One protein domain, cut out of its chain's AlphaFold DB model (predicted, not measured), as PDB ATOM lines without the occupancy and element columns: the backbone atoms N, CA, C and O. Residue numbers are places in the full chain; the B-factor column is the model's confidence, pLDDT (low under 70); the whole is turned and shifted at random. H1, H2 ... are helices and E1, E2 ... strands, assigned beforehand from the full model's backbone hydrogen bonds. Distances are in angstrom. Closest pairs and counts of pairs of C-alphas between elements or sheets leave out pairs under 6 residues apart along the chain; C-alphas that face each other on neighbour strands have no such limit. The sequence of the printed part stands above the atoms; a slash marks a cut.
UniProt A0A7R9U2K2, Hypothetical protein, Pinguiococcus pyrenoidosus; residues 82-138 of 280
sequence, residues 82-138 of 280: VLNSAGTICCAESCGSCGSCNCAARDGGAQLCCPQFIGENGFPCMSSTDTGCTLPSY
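This is residues 82 to 138 of the 280 residues of the protein "Hypothetical protein" of Pinguiococcus pyrenoidosus (UniProt A0A7R9U2K2). Little regular structure here: two long loops, residues 93 to 109 and 122 to 138, at opposite ends of a small core, where two short helices, H2 and H1, meet at a corner over the short strand E1. E1 runs between residues 82 to 83 and 133 to 134, both antiparallel to it. The printed part has 57 residues, 15 in named elements, in the order E1, H1, H2, class mixed; it is compact, with a radius of gyration of the C-alphas of 9.8 A, and spans 30 by 19 by 19 A.

Start at H2, residues 115 to 121, where every O i to N i+4 pair is within hydrogen-bond range. H1, residues 110 to 113, is too short for such a pair; the two touch only at the corner, closest at C-alphas 111 and 118, 5.7 A. E1, residues 89 to 92, pairs with no named strand; its C-alpha 91 is 5.1 A from C-alpha 113, the closest of E1 and H1.

Find C-alpha 89 at (-12.603, 27.683, -30.293); E1 runs 10.0 A. H1 spans 5.3 A. H2 runs 9.8 A to C-alpha 121 at (-15.549, 28.215, -41.619).

The farthest C-alphas, of Ala 105 and Tyr 138, are 31.2 A apart. The printed part has no cut; the link E1 to H1 is long. Look to residues 137 to 138 for pLDDT under 70.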
ATOM      1  N   VAL A  82     -13.922  20.516 -25.916       94.75
ATOM      2  CA  VAL A  82     -12.538  20.821 -25.535       94.75
ATOM      3  C   VAL A  82     -12.155  22.172 -26.126       94.75
ATOM      4  O   VAL A  82     -12.179  22.340 -27.345       94.75
ATOM      5  N   LEU A  83     -11.790  23.134 -25.275       93.12
ATOM      6  CA  LEU A  83     -11.262  24.416 -25.740       93.12
ATOM      7  C   LEU A  83      -9.860  24.259 -26.336       93.12
ATOM      8  O   LEU A  83      -9.045  23.471 -25.853       93.12
ATOM      9  N   ASN A  84      -9.563  25.054 -27.362       92.62
ATOM     10  CA  ASN A  84      -8.194  25.227 -27.838       92.62
ATOM     11  C   ASN A  84      -7.345  26.025 -26.832       92.62
ATOM     12  O   ASN A  84      -7.866  26.730 -25.966       92.62
ATOM     13  N   SER A  85      -6.022  25.993 -27.005       87.81
ATOM     14  CA  SER A  85      -5.074  26.706 -26.135       87.81
ATOM     15  C   SER A  85      -5.304  28.219 -26.067       87.81
ATOM     16  O   SER A  85      -4.964  28.842 -25.068       87.81
ATOM     17  N   ALA A  86      -5.889  28.819 -27.112       85.62
ATOM     18  CA  ALA A  86      -6.203  30.247 -27.139       85.62
ATOM     19  C   ALA A  86      -7.545  30.600 -26.470       85.62
ATOM     20  O   ALA A  86      -7.841  31.778 -26.298       85.62
ATOM     21  N   GLY A  87      -8.371  29.613 -26.115       89.50
ATOM     22  CA  GLY A  87      -9.676  29.846 -25.500       89.50
ATOM     23  C   GLY A  87     -10.748  30.404 -26.448       89.50
ATOM     24  O   GLY A  87     -11.776  30.899 -25.996       89.50
ATOM     25  N   THR A  88     -10.517  30.356 -27.760       91.00
ATOM     26  CA  THR A  88     -11.359  30.991 -28.788       91.00
ATOM     27  C   THR A  88     -12.218  30.009 -29.571       91.00
ATOM     28  O   THR A  88     -13.166  30.421 -30.234       91.00
ATOM     29  N   ILE A  89     -11.910  28.714 -29.521       93.88
ATOM     30  CA  ILE A  89     -12.603  27.683 -30.293       93.88
ATOM     31  C   ILE A  89     -12.983  26.529 -29.381       93.88
ATOM     32  O   ILE A  89     -12.172  26.066 -28.578       93.88
ATOM     33  N   CYS A  90     -14.214  26.055 -29.550       96.12
ATOM     34  CA  CYS A  90     -14.711  24.855 -28.909       96.12
ATOM     35  C   CYS A  90     -14.692  23.678 -29.885       96.12
ATOM     36  O   CYS A  90     -15.495  23.643 -30.816       96.12
ATOM     37  N   CYS A  91     -13.817  22.700 -29.666       97.19
ATOM     38  CA  CYS A  91     -13.834  21.437 -30.401       97.19
ATOM     39  C   CYS A  91     -14.788  20.421 -29.755       97.19
ATOM     40  O   CYS A  91     -15.111  20.519 -28.569       97.19
ATOM     41  N   ALA A  92     -15.209  19.408 -30.514       96.56
ATOM     42  CA  ALA A  92     -15.985  18.296 -29.967       96.56
ATOM     43  C   ALA A  92     -15.168  17.462 -28.961       96.56
ATOM     44  O   ALA A  92     -13.955  17.311 -29.095       96.56
ATOM     45  N   GLU A  93     -15.831  16.872 -27.961       95.81
ATOM     46  CA  GLU A  93     -15.168  16.004 -26.974       95.81
ATOM     47  C   GLU A  93     -14.558  14.746 -27.618       95.81
ATOM     48  O   GLU A  93     -13.497  14.284 -27.198       95.81
ATOM     49  N   SER A  94     -15.160  14.251 -28.710       94.75
ATOM     50  CA  SER A  94     -14.636  13.128 -29.506       94.75
ATOM     51  C   SER A  94     -13.236  13.384 -30.062       94.75
ATOM     52  O   SER A  94     -12.480  12.445 -30.307       94.75
ATOM     53  N   CYS A  95     -12.856  14.654 -30.212       94.19
ATOM     54  CA  CYS A  95     -11.526  15.032 -30.649       94.19
ATOM     55  C   CYS A  95     -10.464  14.694 -29.600       94.19
ATOM     56  O   CYS A  95      -9.308  14.521 -29.968       94.19
ATOM     57  N   GLY A  96     -10.807  14.616 -28.308       92.75
ATOM     58  CA  GLY A  96      -9.891  14.408 -27.178       92.75
ATOM     59  C   GLY A  96      -8.930  15.576 -26.908       92.75
ATOM     60  O   GLY A  96      -8.662  15.911 -25.758       92.75
ATOM     61  N   SER A  97      -8.418  16.228 -27.951       92.38
ATOM     62  CA  SER A  97      -7.577  17.423 -27.878       92.38
ATOM     63  C   SER A  97      -7.869  18.327 -29.076       92.38
ATOM     64  O   SER A  97      -7.863  17.874 -30.220       92.38
ATOM     65  N   CYS A  98      -8.150  19.602 -28.812       94.25
ATOM     66  CA  CYS A  98      -8.517  20.570 -29.842       94.25
ATOM     67  C   CYS A  98      -7.260  21.052 -30.583       94.25
ATOM     68  O   CYS A  98      -6.432  21.745 -29.996       94.25
ATOM     69  N   GLY A  99      -7.115  20.678 -31.860       90.88
ATOM     70  CA  GLY A  99      -5.980  21.080 -32.701       90.88
ATOM     71  C   GLY A  99      -4.701  20.248 -32.582       90.88
ATOM     72  O   GLY A  99      -3.624  20.783 -32.812       90.88
ATOM     73  N   SER A 100      -4.788  18.957 -32.246       86.50
ATOM     74  CA  SER A 100      -3.625  18.055 -32.337       86.50
ATOM     75  C   SER A 100      -3.140  17.866 -33.786       86.50
ATOM     76  O   SER A 100      -3.938  18.036 -34.715       86.50
ATOM     77  N   CYS A 101      -1.897  17.387 -33.988       86.69
ATOM     78  CA  CYS A 101      -1.454  16.887 -35.300       86.69
ATOM     79  C   CYS A 101      -2.508  15.877 -35.820       86.69
ATOM     80  O   CYS A 101      -3.060  15.087 -35.040       86.69
ATOM     81  N   ASN A 102      -2.842  15.930 -37.112       89.25
ATOM     82  CA  ASN A 102      -3.895  15.108 -37.725       89.25
ATOM     83  C   ASN A 102      -5.304  15.263 -37.107       89.25
ATOM     84  O   ASN A 102      -6.092  14.315 -37.099       89.25
ATOM     85  N   CYS A 103      -5.676  16.452 -36.618       93.81
ATOM     86  CA  CYS A 103      -7.030  16.725 -36.112       93.81
ATOM     87  C   CYS A 103      -8.145  16.351 -37.113       93.81
ATOM     88  O   CYS A 103      -9.228  15.943 -36.701       93.81
ATOM     89  N   ALA A 104      -7.867  16.409 -38.421       91.50
ATOM     90  CA  ALA A 104      -8.813  16.052 -39.475       91.50
ATOM     91  C   ALA A 104      -9.115  14.546 -39.562       91.50
ATOM     92  O   ALA A 104     -10.154  14.172 -40.100       91.50
ATOM     93  N   ALA A 105      -8.234  13.692 -39.032       92.38
ATOM     94  CA  ALA A 105      -8.388  12.237 -39.052       92.38
ATOM     95  C   ALA A 105      -9.180  11.693 -37.848       92.38
ATOM     96  O   ALA A 105      -9.475  10.500 -37.798       92.38
ATOM     97  N   ARG A 106      -9.504  12.543 -36.864       92.00
ATOM     98  CA  ARG A 106     -10.261  12.144 -35.670       92.00
ATOM     99  C   ARG A 106     -11.761  12.081 -35.937       92.00
ATOM    100  O   ARG A 106     -12.266  12.660 -36.898       92.00
ATOM    101  N   ASP A 107     -12.482  11.417 -35.039       89.69
ATOM    102  CA  ASP A 107     -13.942  11.365 -35.062       89.69
ATOM    103  C   ASP A 107     -14.542  12.775 -34.947       89.69
ATOM    104  O   ASP A 107     -14.431  13.448 -33.918       89.69
ATOM    105  N   GLY A 108     -15.175  13.213 -36.037       89.31
ATOM    106  CA  GLY A 108     -15.701  14.568 -36.227       89.31
ATOM    107  C   GLY A 108     -14.964  15.382 -37.299       89.31
ATOM    108  O   GLY A 108     -15.500  16.365 -37.810       89.31
ATOM    109  N   GLY A 109     -13.776  14.932 -37.703       94.12
ATOM    110  CA  GLY A 109     -12.995  15.500 -38.793       94.12
ATOM    111  C   GLY A 109     -12.550  16.944 -38.563       94.12
ATOM    112  O   GLY A 109     -12.627  17.493 -37.460       94.12
ATOM    113  N   ALA A 110     -12.099  17.592 -39.639       93.06
ATOM    114  CA  ALA A 110     -11.548  18.946 -39.562       93.06
ATOM    115  C   ALA A 110     -12.554  19.973 -39.016       93.06
ATOM    116  O   ALA A 110     -12.202  20.837 -38.222       93.06
ATOM    117  N   GLN A 111     -13.824  19.812 -39.374       94.50
ATOM    118  CA  GLN A 111     -14.925  20.695 -38.994       94.50
ATOM    119  C   GLN A 111     -15.322  20.661 -37.513       94.50
ATOM    120  O   GLN A 111     -15.991  21.583 -37.061       94.50
ATOM    121  N   LEU A 112     -14.893  19.656 -36.743       95.56
ATOM    122  CA  LEU A 112     -15.162  19.587 -35.300       95.56
ATOM    123  C   LEU A 112     -13.895  19.575 -34.438       95.56
ATOM    124  O   LEU A 112     -13.978  19.892 -33.251       95.56
ATOM    125  N   CYS A 113     -12.739  19.240 -35.018       96.69
ATOM    126  CA  CYS A 113     -11.496  19.039 -34.273       96.69
ATOM    127  C   CYS A 113     -10.345  19.968 -34.670       96.69
ATOM    128  O   CYS A 113      -9.392  20.099 -33.895       96.69
ATOM    129  N   CYS A 114     -10.388  20.593 -35.853       96.56
ATOM    130  CA  CYS A 114      -9.312  21.461 -36.320       96.56
ATOM    131  C   CYS A 114      -9.656  22.938 -36.091       96.56
ATOM    132  O   CYS A 114     -10.527  23.473 -36.777       96.56
ATOM    133  N   PRO A 115      -8.944  23.638 -35.192       94.31
ATOM    134  CA  PRO A 115      -9.242  25.026 -34.870       94.31
ATOM    135  C   PRO A 115      -9.039  25.961 -36.063       94.31
ATOM    136  O   PRO A 115      -9.785  26.918 -36.190       94.31
ATOM    137  N   GLN A 116      -8.102  25.676 -36.973       91.31
ATOM    138  CA  GLN A 116      -7.951  26.465 -38.203       91.31
ATOM    139  C   GLN A 116      -9.240  26.415 -39.038       91.31
ATOM    140  O   GLN A 116      -9.854  27.440 -39.313       91.31
ATOM    141  N   PHE A 117      -9.741  25.207 -39.307       93.56
ATOM    142  CA  PHE A 117     -10.947  25.026 -40.110       93.56
ATOM    143  C   PHE A 117     -12.201  25.603 -39.435       93.56
ATOM    144  O   PHE A 117     -13.011  26.241 -40.105       93.56
ATOM    145  N   ILE A 118     -12.352  25.410 -38.120       94.75
ATOM    146  CA  ILE A 118     -13.473  25.957 -37.334       94.75
ATOM    147  C   ILE A 118     -13.376  27.483 -37.222       94.75
ATOM    148  O   ILE A 118     -14.387  28.168 -37.271       94.75
ATOM    149  N   GLY A 119     -12.179  28.042 -37.072       92.25
ATOM    150  CA  GLY A 119     -11.995  29.487 -36.984       92.25
ATOM    151  C   GLY A 119     -12.375  30.184 -38.286       92.25
ATOM    152  O   GLY A 119     -12.998  31.243 -38.256       92.25
ATOM    153  N   GLU A 120     -12.039  29.569 -39.418       87.75
ATOM    154  CA  GLU A 120     -12.306  30.143 -40.731       87.75
ATOM    155  C   GLU A 120     -13.731  29.868 -41.242       87.75
ATOM    156  O   GLU A 120     -14.353  30.766 -41.805       87.75
ATOM    157  N   ASN A 121     -14.264  28.656 -41.045       84.50
ATOM    158  CA  ASN A 121     -15.549  28.215 -41.619       84.50
ATOM    159  C   ASN A 121     -16.639  27.956 -40.562       84.50
ATOM    160  O   ASN A 121     -17.779  27.649 -40.912       84.50
ATOM    161  N   GLY A 122     -16.297  28.002 -39.277       81.75
ATOM    162  CA  GLY A 122     -17.200  27.646 -38.190       81.75
ATOM    163  C   GLY A 122     -18.166  28.765 -37.823       81.75
ATOM    164  O   GLY A 122     -17.925  29.956 -38.023       81.75
ATOM    165  N   PHE A 123     -19.292  28.355 -37.252       90.75
ATOM    166  CA  PHE A 123     -20.310  29.263 -36.737       90.75
ATOM    167  C   PHE A 123     -19.999  29.643 -35.284       90.75
ATOM    168  O   PHE A 123     -19.358  28.866 -34.571       90.75
ATOM    169  N   PRO A 124     -20.457  30.810 -34.799       91.94
ATOM    170  CA  PRO A 124     -20.316  31.154 -33.391       91.94
ATOM    171  C   PRO A 124     -21.147  30.214 -32.508       91.94
ATOM    172  O   PRO A 124     -22.281  29.874 -32.853       91.94
ATOM    173  N   CYS A 125     -20.611  29.825 -31.349       93.25
ATOM    174  CA  CYS A 125     -21.336  28.986 -30.394       93.25
ATOM    175  C   CYS A 125     -22.588  29.720 -29.882       93.25
ATOM    176  O   CYS A 125     -22.485  30.838 -29.369       93.25
ATOM    177  N   MET A 126     -23.763  29.095 -29.994       89.62
ATOM    178  CA  MET A 126     -25.033  29.685 -29.548       89.62
ATOM    179  C   MET A 126     -25.429  29.216 -28.148       89.62
ATOM    180  O   MET A 126     -26.049  29.962 -27.391       89.62
ATOM    181  N   SER A 127     -25.041  27.993 -27.800       89.31
ATOM    182  CA  SER A 127     -25.382  27.306 -26.560       89.31
ATOM    183  C   SER A 127     -24.121  26.825 -25.847       89.31
ATOM    184  O   SER A 127     -23.077  26.610 -26.461       89.31
ATOM    185  N   SER A 128     -24.211  26.590 -24.537       88.62
ATOM    186  CA  SER A 128     -23.068  26.097 -23.758       88.62
ATOM    187  C   SER A 128     -22.618  24.685 -24.138       88.62
ATOM    188  O   SER A 128     -21.480  24.316 -23.870       88.62
ATOM    189  N   THR A 129     -23.494  23.906 -24.767       92.88
ATOM    190  CA  THR A 129     -23.238  22.536 -25.226       92.88
ATOM    191  C   THR A 129     -22.809  22.451 -26.691       92.88
ATOM    192  O   THR A 129     -22.563  21.345 -27.169       92.88
ATOM    193  N   ASP A 130     -22.753  23.576 -27.412       93.31
ATOM    194  CA  ASP A 130     -22.320  23.577 -28.811       93.31
ATOM    195  C   ASP A 130     -20.817  23.292 -28.908       93.31
ATOM    196  O   ASP A 130     -20.028  23.714 -28.060       93.31
ATOM    197  N   THR A 131     -20.434  22.561 -29.954       95.25
ATOM    198  CA  THR A 131     -19.048  22.187 -30.268       95.25
ATOM    199  C   THR A 131     -18.802  22.344 -31.769       95.25
ATOM    200  O   THR A 131     -19.754  22.409 -32.545       95.25
ATOM    201  N   GLY A 132     -17.538  22.437 -32.182       95.56
ATOM    202  CA  GLY A 132     -17.178  22.785 -33.560       95.56
ATOM    203  C   GLY A 132     -17.501  24.238 -33.902       95.56
ATOM    204  O   GLY A 132     -17.908  24.538 -35.021       95.56
ATOM    205  N   CYS A 133     -17.392  25.131 -32.920       96.12
ATOM    206  CA  CYS A 133     -17.851  26.507 -33.033       96.12
ATOM    207  C   CYS A 133     -16.857  27.494 -32.419       96.12
ATOM    208  O   CYS A 133     -16.053  27.157 -31.542       96.12
ATOM    209  N   THR A 134     -16.925  28.732 -32.892       94.69
ATOM    210  CA  THR A 134     -16.073  29.829 -32.435       94.69
ATOM    211  C   THR A 134     -16.715  30.482 -31.218       94.69
ATOM    212  O   THR A 134     -17.888  30.866 -31.234       94.69
ATOM    213  N   LEU A 135     -15.961  30.601 -30.134       90.81
ATOM    214  CA  LEU A 135     -16.429  31.260 -28.926       90.81
ATOM    215  C   LEU A 135     -16.485  32.771 -29.173       90.81
ATOM    216  O   LEU A 135     -15.531  33.347 -29.704       90.81
ATOM    217  N   PRO A 136     -17.587  33.443 -28.810       82.38
ATOM    218  CA  PRO A 136     -17.682  34.875 -29.011       82.38
ATOM    219  C   PRO A 136     -16.715  35.610 -28.068       82.38
ATOM    220  O   PRO A 136     -16.678  35.377 -26.861       82.38
ATOM    221  N   SER A 137     -15.944  36.539 -28.634       69.81
ATOM    222  CA  SER A 137     -14.811  37.236 -28.002       69.81
ATOM    223  C   SER A 137     -15.156  38.134 -26.806       69.81
ATOM    224  O   SER A 137     -14.260  38.701 -26.191       69.81
ATOM    225  N   TYR A 138     -16.433  38.260 -26.431       64.38
ATOM    226  CA  TYR A 138     -16.817  38.922 -25.178       64.38
ATOM    227  C   TYR A 138     -16.503  38.070 -23.940       64.38
ATOM    228  O   TYR A 138     -16.526  38.582 -22.824       64.38
TER     229      TYR A 138